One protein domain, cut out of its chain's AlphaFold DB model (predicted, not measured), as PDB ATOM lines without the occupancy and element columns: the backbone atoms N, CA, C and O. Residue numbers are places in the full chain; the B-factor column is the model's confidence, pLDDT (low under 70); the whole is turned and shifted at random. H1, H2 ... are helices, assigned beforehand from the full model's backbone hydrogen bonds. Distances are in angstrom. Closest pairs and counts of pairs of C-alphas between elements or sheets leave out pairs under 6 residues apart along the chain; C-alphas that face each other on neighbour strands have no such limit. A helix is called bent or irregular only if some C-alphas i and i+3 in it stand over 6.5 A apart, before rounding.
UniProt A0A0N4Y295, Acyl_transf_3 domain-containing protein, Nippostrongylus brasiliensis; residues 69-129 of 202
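Overview. This is residues 69 to 129 of the 202 residues of the protein "Acyl_transf_3 domain-containing protein" of Nippostrongylus brasiliensis (UniProt A0A0N4Y295). A helical hairpin, H1 and H2 side by side and running opposite ways, with a small third helix, H3, held off from it on an extended arm. Residues 115 to 129, which include H3, stick out from the hairpin, and so do residues 69 to 76, the free first part of H1. The printed part has 61 residues with three named helices in the order H1, H2, H3 and no named strand, and its class is all helix. The whole is loose, with a radius of gyration of the C-alphas of 14.4 A, and its outline is flat, spanning 43 by 28 by 14 A.

Along the chain. H1 is the longest helix, residues 69 to 91, and measures 32.8 A from C-alpha 69 at (196.151, 243.836, 346.109) to C-alpha 91 at (215.270, 226.262, 366.216). H1 is irregular, but only just: C-alphas 72 and 75 are 6.52 A apart. H2 takes residues 94 to 108 and measures 20.4 A between its first and last C-alphas. H2 is neither bent nor irregular, but only just: C-alphas 95 and 98 are 6.3 A apart. H3 takes residues 119 to 129, measures 15.7 A and ends with C-alpha 129 at (233.153, 247.073, 368.158).

Arrangement. H1 and H2 touch, with 7 pairs of C-alphas within 8 A. Their closest C-alphas are those of Ile 81 and Phe 108, 6.8 A apart. The two lines stand at a shallow tilt of 6 degrees and run opposite ways, and the centres are 14.3 A apart. H1 and H2 form a helical hairpin, joined by a tight link of 2 residues. H3 touches no helix: it is apart from H1 and apart from H2. In H3 each O i to N i+4 pair is within hydrogen-bond range; in H1 17 of 19 such pairs are, and in H2 7 of 11.

Size, cuts and confidence. The two C-alphas farthest apart are those of Lys 71 and Gln 129, 44.2 A. Without the stretches that stand free, residues 69 to 76 and 115 to 129, the body has 38 residues, spans 26 by 20 by 9 A and has a radius of gyration of 10.0 A. The link from H2 to H3 is short, with 10 residues, and no link is long. The printed part has no cut. The mean pLDDT of the printed part is 76.0; residues 115 to 129 are under 70, and the mean over H3 is 52, against 88 for H1 and 78 for H2.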
ATOM      1  N   ARG A  69     194.733 244.086 345.810       86.88
ATOM      2  CA  ARG A  69     196.151 243.836 346.109       86.88
ATOM      3  C   ARG A  69     196.349 243.384 347.546       86.88
ATOM      4  O   ARG A  69     197.004 242.368 347.760       86.88
ATOM      5  N   ILE A  70     195.736 244.079 348.497       90.69
ATOM      6  CA  ILE A  70     195.789 243.758 349.926       90.69
ATOM      7  C   ILE A  70     195.229 242.352 350.160       90.69
ATOM      8  O   ILE A  70     195.916 241.527 350.758       90.69
ATOM      9  N   LYS A  71     194.068 242.017 349.579       91.31
ATOM     10  CA  LYS A  71     193.462 240.678 349.691       91.31
ATOM     11  C   LYS A  71     194.370 239.546 349.179       91.31
ATOM     12  O   LYS A  71     194.233 238.414 349.628       91.31
ATOM     13  N   ARG A  72     195.294 239.836 348.255       86.06
ATOM     14  CA  ARG A  72     196.245 238.853 347.710       86.06
ATOM     15  C   ARG A  72     197.570 238.785 348.477       86.06
ATOM     16  O   ARG A  72     198.133 237.706 348.577       86.06
ATOM     17  N   ILE A  73     198.085 239.910 348.976       87.62
ATOM     18  CA  ILE A  73     199.426 239.992 349.592       87.62
ATOM     19  C   ILE A  73     199.375 239.723 351.104       87.62
ATOM     20  O   ILE A  73     200.217 238.992 351.619       87.62
ATOM     21  N   MET A  74     198.358 240.242 351.804       88.94
ATOM     22  CA  MET A  74     198.184 240.058 353.251       88.94
ATOM     23  C   MET A  74     198.162 238.596 353.727       88.94
ATOM     24  O   MET A  74     198.811 238.321 354.734       88.94
ATOM     25  N   PRO A  75     197.479 237.636 353.063       88.94
ATOM     26  CA  PRO A  75     197.462 236.261 353.563       88.94
ATOM     27  C   PRO A  75     198.857 235.633 353.560       88.94
ATOM     28  O   PRO A  75     199.236 234.972 354.521       88.94
ATOM     29  N   LEU A  76     199.646 235.889 352.513       89.88
ATOM     30  CA  LEU A  76     201.005 235.365 352.425       89.88
ATOM     31  C   LEU A  76     201.930 236.048 353.442       89.88
ATOM     32  O   LEU A  76     202.756 235.383 354.056       89.88
ATOM     33  N   TYR A  77     201.739 237.348 353.679       87.44
ATOM     34  CA  TYR A  77     202.472 238.098 354.697       87.44
ATOM     35  C   TYR A  77     202.316 237.480 356.093       87.44
ATOM     36  O   TYR A  77     203.304 237.065 356.701       87.44
ATOM     37  N   PHE A  78     201.078 237.336 356.575       88.56
ATOM     38  CA  PHE A  78     200.828 236.753 357.896       88.56
ATOM     39  C   PHE A  78     201.273 235.296 357.986       88.56
ATOM     40  O   PHE A  78     201.787 234.893 359.026       88.56
ATOM     41  N   LEU A  79     201.141 234.526 356.901       91.25
ATOM     42  CA  LEU A  79     201.641 233.155 356.851       91.25
ATOM     43  C   LEU A  79     203.162 233.106 357.049       91.25
ATOM     44  O   LEU A  79     203.644 232.342 357.878       91.25
ATOM     45  N   THR A  80     203.916 233.934 356.321       85.00
ATOM     46  CA  THR A  80     205.385 233.960 356.424       85.00
ATOM     47  C   THR A  80     205.871 234.423 357.797       85.00
ATOM     48  O   THR A  80     206.821 233.848 358.323       85.00
ATOM     49  N   ILE A  81     205.194 235.396 358.415       87.31
ATOM     50  CA  ILE A  81     205.506 235.844 359.780       87.31
ATOM     51  C   ILE A  81     205.138 234.780 360.814       87.31
ATOM     52  O   ILE A  81     205.913 234.512 361.724       87.31
ATOM     53  N   GLY A  82     203.976 234.142 360.680       88.25
ATOM     54  CA  GLY A  82     203.595 233.042 361.562       88.25
ATOM     55  C   GLY A  82     204.609 231.900 361.493       88.25
ATOM     56  O   GLY A  82     205.093 231.434 362.521       88.25
ATOM     57  N   ALA A  83     205.002 231.512 360.277       88.31
ATOM     58  CA  ALA A  83     206.008 230.481 360.053       88.31
ATOM     59  C   ALA A  83     207.377 230.859 360.641       88.31
ATOM     60  O   ALA A  83     208.025 230.009 361.250       88.31
ATOM     61  N   SER A  84     207.811 232.119 360.520       84.56
ATOM     62  CA  SER A  84     209.088 232.560 361.093       84.56
ATOM     63  C   SER A  84     209.067 232.586 362.624       84.56
ATOM     64  O   SER A  84     210.048 232.178 363.244       84.56
ATOM     65  N   ILE A  85     207.945 232.965 363.248       86.31
ATOM     66  CA  ILE A  85     207.766 232.900 364.709       86.31
ATOM     67  C   ILE A  85     207.803 231.448 365.196       86.31
ATOM     68  O   ILE A  85     208.465 231.150 366.191       86.31
ATOM     69  N   VAL A  86     207.127 230.531 364.501       88.94
ATOM     70  CA  VAL A  86     207.156 229.099 364.841       88.94
ATOM     71  C   VAL A  86     208.572 228.541 364.691       88.94
ATOM     72  O   VAL A  86     209.079 227.904 365.612       88.94
ATOM     73  N   ALA A  87     209.252 228.841 363.581       86.25
ATOM     74  CA  ALA A  87     210.635 228.423 363.358       86.25
ATOM     75  C   ALA A  87     211.576 228.958 364.450       86.25
ATOM     76  O   ALA A  87     212.405 228.222 364.976       86.25
ATOM     77  N   MET A  88     211.401 230.210 364.867       84.06
ATOM     78  CA  MET A  88     212.150 230.802 365.972       84.06
ATOM     79  C   MET A  88     211.955 230.034 367.293       84.06
ATOM     80  O   MET A  88     212.918 229.826 368.025       84.06
ATOM     81  N   HIS A  89     210.747 229.554 367.599       83.69
ATOM     82  CA  HIS A  89     210.503 228.777 368.823       83.69
ATOM     83  C   HIS A  89     211.053 227.346 368.764       83.69
ATOM     84  O   HIS A  89     211.342 226.772 369.813       83.69
ATOM     85  N   ILE A  90     211.204 226.770 367.571       88.50
ATOM     86  CA  ILE A  90     211.715 225.404 367.390       88.50
ATOM     87  C   ILE A  90     213.247 225.396 367.326       88.50
ATOM     88  O   ILE A  90     213.880 224.577 367.986       88.50
ATOM     89  N   PHE A  91     213.846 226.310 366.558       84.25
ATOM     90  CA  PHE A  91     215.270 226.262 366.216       84.25
ATOM     91  C   PHE A  91     216.171 227.150 367.089       84.25
ATOM     92  O   PHE A  91     217.361 226.860 367.188       84.25
ATOM     93  N   LEU A  92     215.662 228.223 367.722       80.38
ATOM     94  CA  LEU A  92     216.512 229.153 368.487       80.38
ATOM     95  C   LEU A  92     216.538 228.850 370.004       80.38
ATOM     96  O   LEU A  92     215.473 228.653 370.610       80.38
ATOM     97  N   PRO A  93     217.724 228.904 370.649       81.50
ATOM     98  CA  PRO A  93     217.876 228.887 372.109       81.50
ATOM     99  C   PRO A  93     217.186 230.076 372.799       81.50
ATOM    100  O   PRO A  93     217.035 231.140 372.197       81.50
ATOM    101  N   SER A  94     216.807 229.919 374.074       78.88
ATOM    102  CA  SER A  94     216.024 230.906 374.846       78.88
ATOM    103  C   SER A  94     216.627 232.314 374.866       78.88
ATOM    104  O   SER A  94     215.887 233.273 374.686       78.88
ATOM    105  N   SER A  95     217.953 232.456 374.966       78.25
ATOM    106  CA  SER A  95     218.630 233.765 374.993       78.25
ATOM    107  C   SER A  95     218.392 234.617 373.741       78.25
ATOM    108  O   SER A  95     218.353 235.840 373.826       78.25
ATOM    109  N   TYR A  96     218.204 233.992 372.575       74.50
ATOM    110  CA  TYR A  96     217.914 234.710 371.330       74.50
ATOM    111  C   TYR A  96     216.419 234.990 371.147       74.50
ATOM    112  O   TYR A  96     216.040 235.737 370.243       74.50
ATOM    113  N   ARG A  97     215.551 234.397 371.980       74.62
ATOM    114  CA  ARG A  97     214.102 234.565 371.850       74.62
ATOM    115  C   ARG A  97     213.643 235.941 372.294       74.62
ATOM    116  O   ARG A  97     212.858 236.564 371.588       74.62
ATOM    117  N   ASP A  98     214.191 236.433 373.395       75.25
ATOM    118  CA  ASP A  98     213.783 237.712 373.981       75.25
ATOM    119  C   ASP A  98     214.132 238.894 373.069       75.25
ATOM    120  O   ASP A  98     213.308 239.780 372.840       75.25
ATOM    121  N   VAL A  99     215.316 238.849 372.450       76.25
ATOM    122  CA  VAL A  99     215.769 239.858 371.480       76.25
ATOM    123  C   VAL A  99     214.889 239.844 370.226       76.25
ATOM    124  O   VAL A  99     214.426 240.884 369.757       76.25
ATOM    125  N   ASN A 100     214.593 238.654 369.699       77.62
ATOM    126  CA  ASN A 100     213.839 238.506 368.454       77.62
ATOM    127  C   ASN A 100     212.321 238.700 368.625       77.62
ATOM    128  O   ASN A 100     211.636 239.022 367.653       77.62
ATOM    129  N   ALA A 101     211.784 238.584 369.844       77.06
ATOM    130  CA  ALA A 101     210.364 238.790 370.127       77.06
ATOM    131  C   ALA A 101     209.919 240.237 369.849       77.06
ATOM    132  O   ALA A 101     208.830 240.463 369.311       77.06
ATOM    133  N   GLY A 102     210.779 241.220 370.146       76.69
ATOM    134  CA  GLY A 102     210.526 242.631 369.835       76.69
ATOM    135  C   GLY A 102     210.412 242.882 368.328       76.69
ATOM    136  O   GLY A 102     209.472 243.541 367.868       76.69
ATOM    137  N   PHE A 103     211.316 242.291 367.543       79.62
ATOM    138  CA  PHE A 103     211.293 242.374 366.081       79.62
ATOM    139  C   PHE A 103     210.084 241.648 365.481       79.62
ATOM    140  O   PHE A 103     209.405 242.202 364.614       79.62
ATOM    141  N   ALA A 104     209.750 240.457 365.985       80.69
ATOM    142  CA  ALA A 104     208.578 239.702 365.551       80.69
ATOM    143  C   ALA A 104     207.269 240.472 365.799       80.69
ATOM    144  O   ALA A 104     206.417 240.545 364.911       80.69
ATOM    145  N   LYS A 105     207.126 241.119 366.965       81.44
ATOM    146  CA  LYS A 105     205.954 241.944 367.298       81.44
ATOM    147  C   LYS A 105     205.815 243.142 366.358       81.44
ATOM    148  O   LYS A 105     204.719 243.426 365.876       81.44
ATOM    149  N   ARG A 106     206.922 243.827 366.057       78.94
ATOM    150  CA  ARG A 106     206.936 244.937 365.091       78.94
ATOM    151  C   ARG A 106     206.573 244.489 363.685       78.94
ATOM    152  O   ARG A 106     205.781 245.162 363.029       78.94
ATOM    153  N   ALA A 107     207.133 243.370 363.231       82.38
ATOM    154  CA  ALA A 107     206.801 242.790 361.938       82.38
ATOM    155  C   ALA A 107     205.306 242.453 361.878       82.38
ATOM    156  O   ALA A 107     204.610 242.899 360.972       82.38
ATOM    157  N   PHE A 108     204.758 241.776 362.887       83.94
ATOM    158  CA  PHE A 108     203.333 241.447 362.924       83.94
ATOM    159  C   PHE A 108     202.424 242.686 362.837       83.94
ATOM    160  O   PHE A 108     201.439 242.680 362.101       83.94
ATOM    161  N   LEU A 109     202.790 243.773 363.522       85.75
ATOM    162  CA  LEU A 109     202.040 245.032 363.521       85.75
ATOM    163  C   LEU A 109     202.261 245.909 362.276       85.75
ATOM    164  O   LEU A 109     201.724 247.011 362.227       85.75
ATOM    165  N   LEU A 110     203.041 245.458 361.283       83.62
ATOM    166  CA  LEU A 110     203.457 246.260 360.117       83.62
ATOM    167  C   LEU A 110     204.261 247.523 360.501       83.62
ATOM    168  O   LEU A 110     204.330 248.484 359.740       83.62
ATOM    169  N   MET A 111     204.909 247.508 361.667       81.81
ATOM    170  CA  MET A 111     205.686 248.622 362.230       81.81
ATOM    171  C   MET A 111     207.202 248.368 362.173       81.81
ATOM    172  O   MET A 111     207.971 249.003 362.895       81.81
ATOM    173  N   ALA A 112     207.651 247.433 361.328       73.25
ATOM    174  CA  ALA A 112     209.061 247.046 361.218       73.25
ATOM    175  C   ALA A 112     209.991 248.218 360.850       73.25
ATOM    176  O   ALA A 112     211.133 248.245 361.294       73.25
ATOM    177  N   ASN A 113     209.482 249.206 360.104       75.56
ATOM    178  CA  ASN A 113     210.243 250.381 359.665       75.56
ATOM    179  C   ASN A 113     210.051 251.629 360.545       75.56
ATOM    180  O   ASN A 113     210.498 252.713 360.171       75.56
ATOM    181  N   ILE A 114     209.400 251.521 361.709       77.75
ATOM    182  CA  ILE A 114     209.329 252.649 362.648       77.75
ATOM    183  C   ILE A 114     210.613 252.696 363.474       77.75
ATOM    184  O   ILE A 114     210.878 251.791 364.270       77.75
ATOM    185  N   LYS A 115     211.386 253.778 363.294       60.47
ATOM    186  CA  LYS A 115     212.649 254.025 364.000       60.47
ATOM    187  C   LYS A 115     212.401 254.035 365.508       60.47
ATOM    188  O   LYS A 115     211.671 254.878 366.028       60.47
ATOM    189  N   GLU A 116     213.011 253.090 366.213       65.75
ATOM    190  CA  GLU A 116     213.009 253.087 367.670       65.75
ATOM    191  C   GLU A 116     213.983 254.150 368.177       65.75
ATOM    192  O   GLU A 116     215.158 254.156 367.816       65.75
ATOM    193  N   LYS A 117     213.497 255.058 369.026       55.47
ATOM    194  CA  LYS A 117     214.300 256.159 369.580       55.47
ATOM    195  C   LYS A 117     215.498 255.687 370.418       55.47
ATOM    196  O   LYS A 117     216.461 256.428 370.539       55.47
ATOM    197  N   ASN A 118     215.463 254.457 370.934       54.31
ATOM    198  CA  ASN A 118     216.510 253.898 371.795       54.31
ATOM    199  C   ASN A 118     217.540 253.040 371.029       54.31
ATOM    200  O   ASN A 118     218.511 252.587 371.622       54.31
ATOM    201  N   MET A 119     217.352 252.825 369.719       54.75
ATOM    202  CA  MET A 119     218.219 251.966 368.893       54.75
ATOM    203  C   MET A 119     219.557 252.623 368.521       54.75
ATOM    204  O   MET A 119     220.508 251.921 368.197       54.75
ATOM    205  N   GLU A 120     219.660 253.959 368.542       50.22
ATOM    206  CA  GLU A 120     220.896 254.655 368.137       50.22
ATOM    207  C   GLU A 120     222.080 254.381 369.073       50.22
ATOM    208  O   GLU A 120     223.209 254.279 368.595       50.22
ATOM    209  N   LEU A 121     221.832 254.191 370.372       50.84
ATOM    210  CA  LEU A 121     222.881 253.850 371.340       50.84
ATOM    211  C   LEU A 121     223.399 252.413 371.151       50.84
ATOM    212  O   LEU A 121     224.589 252.166 371.324       50.84
ATOM    213  N   ASP A 122     222.534 251.498 370.712       51.41
ATOM    214  CA  ASP A 122     222.848 250.073 370.547       51.41
ATOM    215  C   ASP A 122     223.575 249.789 369.217       51.41
ATOM    216  O   ASP A 122     224.561 249.047 369.168       51.41
ATOM    217  N   TYR A 123     223.179 250.465 368.127       53.25
ATOM    218  CA  TYR A 123     223.905 250.397 366.851       53.25
ATOM    219  C   TYR A 123     225.268 251.085 366.918       53.25
ATOM    220  O   TYR A 123     226.226 250.566 366.350       53.25
ATOM    221  N   ALA A 124     225.390 252.221 367.616       49.84
ATOM    222  CA  ALA A 124     226.675 252.894 367.794       49.84
ATOM    223  C   ALA A 124     227.659 252.046 368.620       49.84
ATOM    224  O   ALA A 124     228.848 252.019 368.304       49.84
ATOM    225  N   PHE A 125     227.172 251.303 369.622       53.44
ATOM    226  CA  PHE A 125     227.972 250.344 370.389       53.44
ATOM    227  C   PHE A 125     228.369 249.108 369.560       53.44
ATOM    228  O   PHE A 125     229.512 248.660 369.607       53.44
ATOM    229  N   THR A 126     227.464 248.594 368.722       53.72
ATOM    230  CA  THR A 126     227.763 247.460 367.827       53.72
ATOM    231  C   THR A 126     228.744 247.855 366.709       53.72
ATOM    232  O   THR A 126     229.637 247.088 366.352       53.72
ATOM    233  N   LEU A 127     228.645 249.085 366.186       54.44
ATOM    234  CA  LEU A 127     229.570 249.628 365.183       54.44
ATOM    235  C   LEU A 127     230.922 250.040 365.776       54.44
ATOM    236  O   LEU A 127     231.935 249.922 365.087       54.44
ATOM    237  N   SER A 128     230.977 250.484 367.038       50.91
ATOM    238  CA  SER A 128     232.252 250.789 367.701       50.91
ATOM    239  C   SER A 128     233.091 249.531 367.945       50.91
ATOM    240  O   SER A 128     234.317 249.608 367.894       50.91
ATOM    241  N   GLN A 129     232.456 248.361 368.093       49.72
ATOM    242  CA  GLN A 129     233.153 247.073 368.158       49.72
ATOM    243  C   GLN A 129     233.663 246.593 366.780       49.72
ATOM    244  O   GLN A 129     234.698 245.931 366.705       49.72
TER     245      GLN A 129